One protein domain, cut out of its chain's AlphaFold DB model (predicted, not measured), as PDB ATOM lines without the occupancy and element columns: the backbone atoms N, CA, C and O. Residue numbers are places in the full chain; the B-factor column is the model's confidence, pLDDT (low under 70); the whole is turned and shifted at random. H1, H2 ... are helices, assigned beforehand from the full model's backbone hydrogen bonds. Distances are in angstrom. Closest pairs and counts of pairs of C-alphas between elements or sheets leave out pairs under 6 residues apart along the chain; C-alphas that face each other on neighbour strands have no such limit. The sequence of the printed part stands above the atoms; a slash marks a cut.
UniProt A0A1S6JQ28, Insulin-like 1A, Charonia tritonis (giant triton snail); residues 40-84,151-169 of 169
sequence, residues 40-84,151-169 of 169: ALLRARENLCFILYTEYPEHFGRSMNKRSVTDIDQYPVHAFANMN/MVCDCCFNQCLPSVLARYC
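This is residues 40 to 84 and 151 to 169 of the 169 residues of the protein "Insulin-like 1A" of Charonia tritonis (giant triton snail) (UniProt A0A1S6JQ28). One long helix, H1, makes one side of a compact body, and the short helix H5 packs beside its middle part, near the core of the domain. The short helices H3 and H4 pack on H5, H2 makes a corner at the far end of H1, and a long loop of residues 61 to 76 runs from H2 round to H3. The printed part has 64 residues with five named helices, in the order H1, H2, H3, H4, H5, and no named strand; the class is all helix. The whole is compact, with a radius of gyration of the C-alphas of 11.0 A, and rounded, spanning 31 by 24 by 20 A.

H1, residues 40 to 55, and H2, residues 57 to 60, touch only at the corner by their link, and only just, with 3 pairs of C-alphas within 8 A. On the side of H1 residues 52 to 53 alone take part, and the closest C-alphas are those of Tyr 53 and Phe 60, 5.2 A apart. H5, residues 162 to 166, is the hub, touching three other helices. It touches H1 at residues 45 to 49 alone, where the C-alphas of Arg 45 and Leu 165 come closest, at 6.3 A. H3, residues 77 to 80, touches H5, with the C-alphas of Val 77 and Ser 163 closest at 5.6 A. H4, residues 151 to 155, touches H5, with the C-alphas of Cys 155 and Leu 165 closest at 7.2 A. H1 and H4 are close but not clearly touching, the closest C-alphas being those of Leu 41 and Cys 155, 7.6 A apart. H1 and H3 are apart, and H2 is apart from H3, H4 and H5. In H1, H4 and H5 every O i to N i+4 pair is within hydrogen-bond range. H2 and H3 are too short for such a pair; the one O i to N i+3 pair is within range in H3 and not in H2.

H1 begins at C-alpha 40, at (-15.897, 5.452, 19.423), and ends at C-alpha 55, at (-15.002, 18.835, 1.289), a length of 22.6 A. H2 measures 5.1 A, H3 5.2 A, H4 5.9 A and H5 6.0 A from first to last C-alpha. H5 ends at C-alpha 166, at (-23.033, 10.536, 7.500).

The two C-alphas farthest apart, those of Glu 58 and Phe 157, are 31.6 A from each other. Residues 85 to 150 are not printed, and C-alphas 84 and 151 are 17.9 A apart across this cut, which lies in the link from H3 to H4. The link from H1 to H2 is tight, that from H4 to H5 short, and that from H2 to H3 long, with 16 residues. The mean pLDDT of the printed part is 74.3, and residues 61 to 84 are under 70.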
ATOM      1  N   ALA A  40     -16.396   5.774  20.754       81.94
ATOM      2  CA  ALA A  40     -15.897   5.452  19.423       81.94
ATOM      3  C   ALA A  40     -16.889   5.892  18.337       81.94
ATOM      4  O   ALA A  40     -16.470   6.405  17.301       81.94
ATOM      5  N   LEU A  41     -18.195   5.753  18.595       89.19
ATOM      6  CA  LEU A  41     -19.248   6.186  17.677       89.19
ATOM      7  C   LEU A  41     -19.282   7.711  17.555       89.19
ATOM      8  O   LEU A  41     -19.370   8.236  16.447       89.19
ATOM      9  N   LEU A  42     -19.175   8.416  18.684       86.06
ATOM     10  CA  LEU A  42     -19.133   9.878  18.700       86.06
ATOM     11  C   LEU A  42     -17.916  10.409  17.939       86.06
ATOM     12  O   LEU A  42     -18.075  11.237  17.048       86.06
ATOM     13  N   ARG A  43     -16.725   9.861  18.200       84.06
ATOM     14  CA  ARG A  43     -15.495  10.264  17.507       84.06
ATOM     15  C   ARG A  43     -15.540   9.950  16.013       84.06
ATOM     16  O   ARG A  43     -15.112  10.763  15.199       84.06
ATOM     17  N   ALA A  44     -16.055   8.777  15.639       86.56
ATOM     18  CA  ALA A  44     -16.225   8.409  14.236       86.56
ATOM     19  C   ALA A  44     -17.168   9.381  13.520       86.56
ATOM     20  O   ALA A  44     -16.864   9.814  12.409       86.56
ATOM     21  N   ARG A  45     -18.272   9.763  14.176       89.12
ATOM     22  CA  ARG A  45     -19.195  10.775  13.666       89.12
ATOM     23  C   ARG A  45     -18.475  12.104  13.494       89.12
ATOM     24  O   ARG A  45     -18.429  12.597  12.382       89.12
ATOM     25  N   GLU A  46     -17.890  12.660  14.549       85.06
ATOM     26  CA  GLU A  46     -17.227  13.971  14.512       85.06
ATOM     27  C   GLU A  46     -16.174  14.060  13.403       85.06
ATOM     28  O   GLU A  46     -16.191  15.008  12.619       85.06
ATOM     29  N   ASN A  47     -15.326  13.037  13.277       85.38
ATOM     30  CA  ASN A  47     -14.313  12.972  12.228       85.38
ATOM     31  C   ASN A  47     -14.934  12.931  10.830       85.38
ATOM     32  O   ASN A  47     -14.493  13.654   9.937       85.38
ATOM     33  N   LEU A  48     -15.950  12.088  10.625       87.50
ATOM     34  CA  LEU A  48     -16.624  11.980   9.335       87.50
ATOM     35  C   LEU A  48     -17.316  13.292   8.970       87.50
ATOM     36  O   LEU A  48     -17.182  13.768   7.847       87.50
ATOM     37  N   CYS A  49     -18.017  13.895   9.925       85.25
ATOM     38  CA  CYS A  49     -18.712  15.149   9.712       85.25
ATOM     39  C   CYS A  49     -17.723  16.253   9.378       85.25
ATOM     40  O   CYS A  49     -17.936  16.946   8.394       85.25
ATOM     41  N   PHE A  50     -16.617  16.371  10.117       84.88
ATOM     42  CA  PHE A  50     -15.565  17.336   9.810       84.88
ATOM     43  C   PHE A  50     -15.092  17.225   8.355       84.88
ATOM     44  O   PHE A  50     -15.035  18.236   7.663       84.88
ATOM     45  N   ILE A  51     -14.829  16.008   7.868       84.50
ATOM     46  CA  ILE A  51     -14.414  15.772   6.475       84.50
ATOM     47  C   ILE A  51     -15.518  16.168   5.484       84.50
ATOM     48  O   ILE A  51     -15.248  16.796   4.464       84.50
ATOM     49  N   LEU A  52     -16.775  15.827   5.774       84.50
ATOM     50  CA  LEU A  52     -17.901  16.194   4.911       84.50
ATOM     51  C   LEU A  52     -18.135  17.712   4.885       84.50
ATOM     52  O   LEU A  52     -18.422  18.266   3.828       84.50
ATOM     53  N   TYR A  53     -17.963  18.392   6.018       82.94
ATOM     54  CA  TYR A  53     -18.053  19.846   6.125       82.94
ATOM     55  C   TYR A  53     -16.944  20.552   5.341       82.94
ATOM     56  O   TYR A  53     -17.215  21.578   4.719       82.94
ATOM     57  N   THR A  54     -15.716  20.029   5.365       80.94
ATOM     58  CA  THR A  54     -14.578  20.640   4.663       80.94
ATOM     59  C   THR A  54     -14.611  20.391   3.159       80.94
ATOM     60  O   THR A  54     -14.346  21.316   2.394       80.94
ATOM     61  N   GLU A  55     -14.968  19.184   2.717       83.75
ATOM     62  CA  GLU A  55     -15.002  18.835   1.289       83.75
ATOM     63  C   GLU A  55     -16.296  19.284   0.591       83.75
ATOM     64  O   GLU A  55     -16.273  19.630  -0.591       83.75
ATOM     65  N   TYR A  56     -17.423  19.315   1.312       84.25
ATOM     66  CA  TYR A  56     -18.752  19.615   0.760       84.25
ATOM     67  C   TYR A  56     -19.495  20.704   1.565       84.25
ATOM     68  O   TYR A  56     -20.631  20.494   2.015       84.25
ATOM     69  N   PRO A  57     -18.903  21.903   1.735       82.94
ATOM     70  CA  PRO A  57     -19.466  22.965   2.570       82.94
ATOM     71  C   PRO A  57     -20.825  23.482   2.077       82.94
ATOM     72  O   PRO A  57     -21.637  23.921   2.886       82.94
ATOM     73  N   GLU A  58     -21.131  23.388   0.783       81.88
ATOM     74  CA  GLU A  58     -22.433  23.809   0.237       81.88
ATOM     75  C   GLU A  58     -23.593  22.930   0.733       81.88
ATOM     76  O   GLU A  58     -24.724  23.392   0.890       81.88
ATOM     77  N   HIS A  59     -23.301  21.660   1.025       75.88
ATOM     78  CA  HIS A  59     -24.294  20.659   1.412       75.88
ATOM     79  C   HIS A  59     -24.370  20.487   2.926       75.88
ATOM     80  O   HIS A  59     -25.462  20.358   3.482       75.88
ATOM     81  N   PHE A  60     -23.218  20.543   3.597       75.69
ATOM     82  CA  PHE A  60     -23.129  20.349   5.041       75.69
ATOM     83  C   PHE A  60     -22.967  21.685   5.789       75.69
ATOM     84  O   PHE A  60     -23.636  21.908   6.791       75.69
ATOM     85  N   GLY A  61     -22.216  22.661   5.272       65.44
ATOM     86  CA  GLY A  61     -21.781  23.885   5.975       65.44
ATOM     87  C   GLY A  61     -22.858  24.844   6.505       65.44
ATOM     88  O   GLY A  61     -22.577  25.615   7.418       65.44
ATOM     89  N   ARG A  62     -24.107  24.796   6.022       57.31
ATOM     90  CA  ARG A  62     -25.212  25.623   6.571       57.31
ATOM     91  C   ARG A  62     -25.994  24.951   7.703       57.31
ATOM     92  O   ARG A  62     -26.968  25.517   8.200       57.31
ATOM     93  N   SER A  63     -25.618  23.733   8.084       52.00
ATOM     94  CA  SER A  63     -26.502  22.804   8.781       52.00
ATOM     95  C   SER A  63     -26.023  22.365  10.168       52.00
ATOM     96  O   SER A  63     -26.437  21.310  10.631       52.00
ATOM     97  N   MET A  64     -25.282  23.190  10.918       51.09
ATOM     98  CA  MET A  64     -25.046  22.878  12.345       51.09
ATOM     99  C   MET A  64     -26.354  22.679  13.146       51.09
ATOM    100  O   MET A  64     -26.347  22.043  14.196       51.09
ATOM    101  N   ASN A  65     -27.492  23.173  12.632       53.56
ATOM    102  CA  ASN A  65     -28.809  23.048  13.257       53.56
ATOM    103  C   ASN A  65     -29.794  22.069  12.580       53.56
ATOM    104  O   ASN A  65     -30.864  21.846  13.155       53.56
ATOM    105  N   LYS A  66     -29.514  21.468  11.404       56.44
ATOM    106  CA  LYS A  66     -30.446  20.466  10.825       56.44
ATOM    107  C   LYS A  66     -29.974  19.060  11.178       56.44
ATOM    108  O   LYS A  66     -28.870  18.660  10.852       56.44
ATOM    109  N   ARG A  67     -30.840  18.309  11.860       54.91
ATOM    110  CA  ARG A  67     -30.505  17.032  12.518       54.91
ATOM    111  C   ARG A  67     -30.349  15.819  11.596       54.91
ATOM    112  O   ARG A  67     -30.132  14.731  12.117       54.91
ATOM    113  N   SER A  68     -30.480  15.963  10.282       55.03
ATOM    114  CA  SER A  68     -30.256  14.855   9.348       55.03
ATOM    115  C   SER A  68     -30.342  15.328   7.904       55.03
ATOM    116  O   SER A  68     -31.343  15.943   7.525       55.03
ATOM    117  N   VAL A  69     -29.342  14.994   7.091       62.66
ATOM    118  CA  VAL A  69     -29.395  15.172   5.633       62.66
ATOM    119  C   VAL A  69     -30.192  14.007   5.041       62.66
ATOM    120  O   VAL A  69     -29.820  12.847   5.203       62.66
ATOM    121  N   THR A  70     -31.321  14.297   4.393       57.78
ATOM    122  CA  THR A  70     -32.242  13.281   3.848       57.78
ATOM    123  C   THR A  70     -31.797  12.688   2.512       57.78
ATOM    124  O   THR A  70     -32.372  11.696   2.087       57.78
ATOM    125  N   ASP A  71     -30.783  13.269   1.868       62.38
ATOM    126  CA  ASP A  71     -30.410  12.965   0.479       62.38
ATOM    127  C   ASP A  71     -28.929  12.589   0.338       62.38
ATOM    128  O   ASP A  71     -28.199  13.070  -0.522       62.38
ATOM    129  N   ILE A  72     -28.443  11.769   1.269       61.91
ATOM    130  CA  ILE A  72     -27.028  11.377   1.327       61.91
ATOM    131  C   ILE A  72     -26.601  10.468   0.178       61.91
ATOM    132  O   ILE A  72     -25.424  10.454  -0.179       61.91
ATOM    133  N   ASP A  73     -27.550   9.758  -0.422       60.44
ATOM    134  CA  ASP A  73     -27.280   8.779  -1.472       60.44
ATOM    135  C   ASP A  73     -26.873   9.446  -2.810       60.44
ATOM    136  O   ASP A  73     -26.355   8.776  -3.698       60.44
ATOM    137  N   GLN A  74     -27.039  10.771  -2.948       61.72
ATOM    138  CA  GLN A  74     -26.571  11.542  -4.114       61.72
ATOM    139  C   GLN A  74     -25.089  11.922  -4.056       61.72
ATOM    140  O   GLN A  74     -24.520  12.353  -5.060       61.72
ATOM    141  N   TYR A  75     -24.449  11.776  -2.898       60.47
ATOM    142  CA  TYR A  75     -23.053  12.156  -2.728       60.47
ATOM    143  C   TYR A  75     -22.163  10.919  -2.807       60.47
ATOM    144  O   TYR A  75     -22.584   9.822  -2.428       60.47
ATOM    145  N   PRO A  76     -20.896  11.062  -3.231       56.88
ATOM    146  CA  PRO A  76     -19.940   9.961  -3.273       56.88
ATOM    147  C   PRO A  76     -19.489   9.537  -1.860       56.88
ATOM    148  O   PRO A  76     -18.326   9.215  -1.637       56.88
ATOM    149  N   VAL A  77     -20.406   9.470  -0.886       55.84
ATOM    150  CA  VAL A  77     -20.193   8.900   0.452       55.84
ATOM    151  C   VAL A  77     -19.791   7.426   0.347       55.84
ATOM    152  O   VAL A  77     -19.096   6.899   1.210       55.84
ATOM    153  N   HIS A  78     -20.140   6.767  -0.762       53.88
ATOM    154  CA  HIS A  78     -19.654   5.433  -1.111       53.88
ATOM    155  C   HIS A  78     -18.122   5.347  -1.225       53.88
ATOM    156  O   HIS A  78     -17.564   4.306  -0.889       53.88
ATOM    157  N   ALA A  79     -17.425   6.427  -1.606       53.47
ATOM    158  CA  ALA A  79     -15.958   6.458  -1.584       53.47
ATOM    159  C   ALA A  79     -15.414   6.309  -0.150       53.47
ATOM    160  O   ALA A  79     -14.386   5.677   0.078       53.47
ATOM    161  N   PHE A  80     -16.162   6.827   0.827       53.38
ATOM    162  CA  PHE A  80     -15.851   6.748   2.251       53.38
ATOM    163  C   PHE A  80     -16.365   5.452   2.886       53.38
ATOM    164  O   PHE A  80     -15.864   5.059   3.934       53.38
ATOM    165  N   ALA A  81     -17.325   4.763   2.256       47.19
ATOM    166  CA  ALA A  81     -17.912   3.512   2.746       47.19
ATOM    167  C   ALA A  81     -16.902   2.355   2.843       47.19
ATOM    168  O   ALA A  81     -17.137   1.412   3.594       47.19
ATOM    169  N   ASN A  82     -15.769   2.460   2.140       45.62
ATOM    170  CA  ASN A  82     -14.661   1.505   2.207       45.62
ATOM    171  C   ASN A  82     -13.629   1.834   3.298       45.62
ATOM    172  O   ASN A  82     -12.676   1.075   3.486       45.62
ATOM    173  N   MET A  83     -13.782   2.946   4.026       47.38
ATOM    174  CA  MET A  83     -12.942   3.204   5.190       47.38
ATOM    175  C   MET A  83     -13.406   2.301   6.327       47.38
ATOM    176  O   MET A  83     -14.404   2.572   6.994       47.38
ATOM    177  N   ASN A  84     -12.663   1.216   6.546       46.84
ATOM    178  CA  ASN A  84     -12.762   0.438   7.769       46.84
ATOM    179  C   ASN A  84     -12.439   1.374   8.934       46.84
ATOM    180  O   ASN A  84     -11.273   1.664   9.201       46.84
ATOM    181  N   MET A 151     -28.806   7.363  16.102       88.75
ATOM    182  CA  MET A 151     -27.491   6.914  15.628       88.75
ATOM    183  C   MET A 151     -26.996   5.650  16.345       88.75
ATOM    184  O   MET A 151     -26.406   4.772  15.729       88.75
ATOM    185  N   VAL A 152     -27.277   5.520  17.644       90.00
ATOM    186  CA  VAL A 152     -26.924   4.321  18.421       90.00
ATOM    187  C   VAL A 152     -27.654   3.081  17.893       90.00
ATOM    188  O   VAL A 152     -27.052   2.022  17.768       90.00
ATOM    189  N   CYS A 153     -28.928   3.203  17.523       89.19
ATOM    190  CA  CYS A 153     -29.681   2.116  16.903       89.19
ATOM    191  C   CYS A 153     -29.000   1.644  15.622       89.19
ATOM    192  O   CYS A 153     -28.706   0.462  15.463       89.19
ATOM    193  N   ASP A 154     -28.711   2.595  14.740       88.94
ATOM    194  CA  ASP A 154     -28.279   2.310  13.379       88.94
ATOM    195  C   ASP A 154     -26.806   1.891  13.306       88.94
ATOM    196  O   ASP A 154     -26.437   1.144  12.405       88.94
ATOM    197  N   CYS A 155     -25.982   2.306  14.274       90.44
ATOM    198  CA  CYS A 155     -24.550   2.027  14.259       90.44
ATOM    199  C   CYS A 155     -24.029   1.141  15.390       90.44
ATOM    200  O   CYS A 155     -23.047   0.446  15.168       90.44
ATOM    201  N   CYS A 156     -24.639   1.118  16.576       90.06
ATOM    202  CA  CYS A 156     -24.171   0.248  17.663       90.06
ATOM    203  C   CYS A 156     -24.840  -1.130  17.611       90.06
ATOM    204  O   CYS A 156     -24.175  -2.158  17.724       90.06
ATOM    205  N   PHE A 157     -26.157  -1.164  17.398       89.81
ATOM    206  CA  PHE A 157     -26.935  -2.410  17.371       89.81
ATOM    207  C   PHE A 157     -27.065  -3.029  15.975       89.81
ATOM    208  O   PHE A 157     -27.594  -4.128  15.840       89.81
ATOM    209  N   ASN A 158     -26.559  -2.355  14.942       87.12
ATOM    210  CA  ASN A 158     -26.530  -2.834  13.563       87.12
ATOM    211  C   ASN A 158     -25.134  -2.626  12.958       87.12
ATOM    212  O   ASN A 158     -24.259  -2.013  13.569       87.12
ATOM    213  N   GLN A 159     -24.907  -3.145  11.750       87.62
ATOM    214  CA  GLN A 159     -23.683  -2.862  11.005       87.62
ATOM    215  C   GLN A 159     -23.623  -1.370  10.641       87.62
ATOM    216  O   GLN A 159     -24.434  -0.891   9.848       87.62
ATOM    217  N   CYS A 160     -22.642  -0.654  11.191       86.12
ATOM    218  CA  CYS A 160     -22.450   0.763  10.895       86.12
ATOM    219  C   CYS A 160     -21.621   0.921   9.620       86.12
ATOM    220  O   CYS A 160     -20.451   0.544   9.579       86.12
ATOM    221  N   LEU A 161     -22.222   1.503   8.586       87.44
ATOM    222  CA  LEU A 161     -21.499   1.952   7.400       87.44
ATOM    223  C   LEU A 161     -21.257   3.465   7.496       87.44
ATOM    224  O   LEU A 161     -22.126   4.182   8.000       87.44
ATOM    225  N   PRO A 162     -20.141   3.985   6.956       86.06
ATOM    226  CA  PRO A 162     -19.892   5.426   6.899       86.06
ATOM    227  C   PRO A 162     -21.035   6.218   6.248       86.06
ATOM    228  O   PRO A 162     -21.370   7.301   6.713       86.06
ATOM    229  N   SER A 163     -21.713   5.653   5.242       83.44
ATOM    230  CA  SER A 163     -22.902   6.260   4.624       83.44
ATOM    231  C   SER A 163     -24.086   6.411   5.584       83.44
ATOM    232  O   SER A 163     -24.809   7.402   5.522       83.44
ATOM    233  N   VAL A 164     -24.275   5.460   6.501       85.81
ATOM    234  CA  VAL A 164     -25.303   5.536   7.548       85.81
ATOM    235  C   VAL A 164     -24.911   6.586   8.582       85.81
ATOM    236  O   VAL A 164     -25.740   7.403   8.971       85.81
ATOM    237  N   LEU A 165     -23.638   6.612   8.982       87.56
ATOM    238  CA  LEU A 165     -23.129   7.568   9.962       87.56
ATOM    239  C   LEU A 165     -23.173   9.018   9.453       87.56
ATOM    240  O   LEU A 165     -23.497   9.923  10.220       87.56
ATOM    241  N   ALA A 166     -22.943   9.230   8.153       86.94
ATOM    242  CA  ALA A 166     -23.033  10.536   7.500       86.94
ATOM    243  C   ALA A 166     -24.416  11.193   7.655       86.94
ATOM    244  O   ALA A 166     -24.516  12.418   7.665       86.94
ATOM    245  N   ARG A 167     -25.488  10.400   7.840       85.25
ATOM    246  CA  ARG A 167     -26.866  10.900   8.042       85.25
ATOM    247  C   ARG A 167     -27.033  11.720   9.305       85.25
ATOM    248  O   ARG A 167     -28.022  12.436   9.428       85.25
ATOM    249  N   TYR A 168     -26.065  11.642  10.207       86.06
ATOM    250  CA  TYR A 168     -26.084  12.314  11.492       86.06
ATOM    251  C   TYR A 168     -25.154  13.541  11.562       86.06
ATOM    252  O   TYR A 168     -24.905  14.011  12.674       86.06
ATOM    253  N   CYS A 169     -24.618  14.047  10.443       83.31
ATOM    254  CA  CYS A 169     -23.587  15.100  10.435       83.31
ATOM    255  C   CYS A 169     -24.036  16.573  10.517       83.31
ATOM    256  O   CYS A 169     -24.995  16.940   9.820       83.31
TER     257      CYS A 169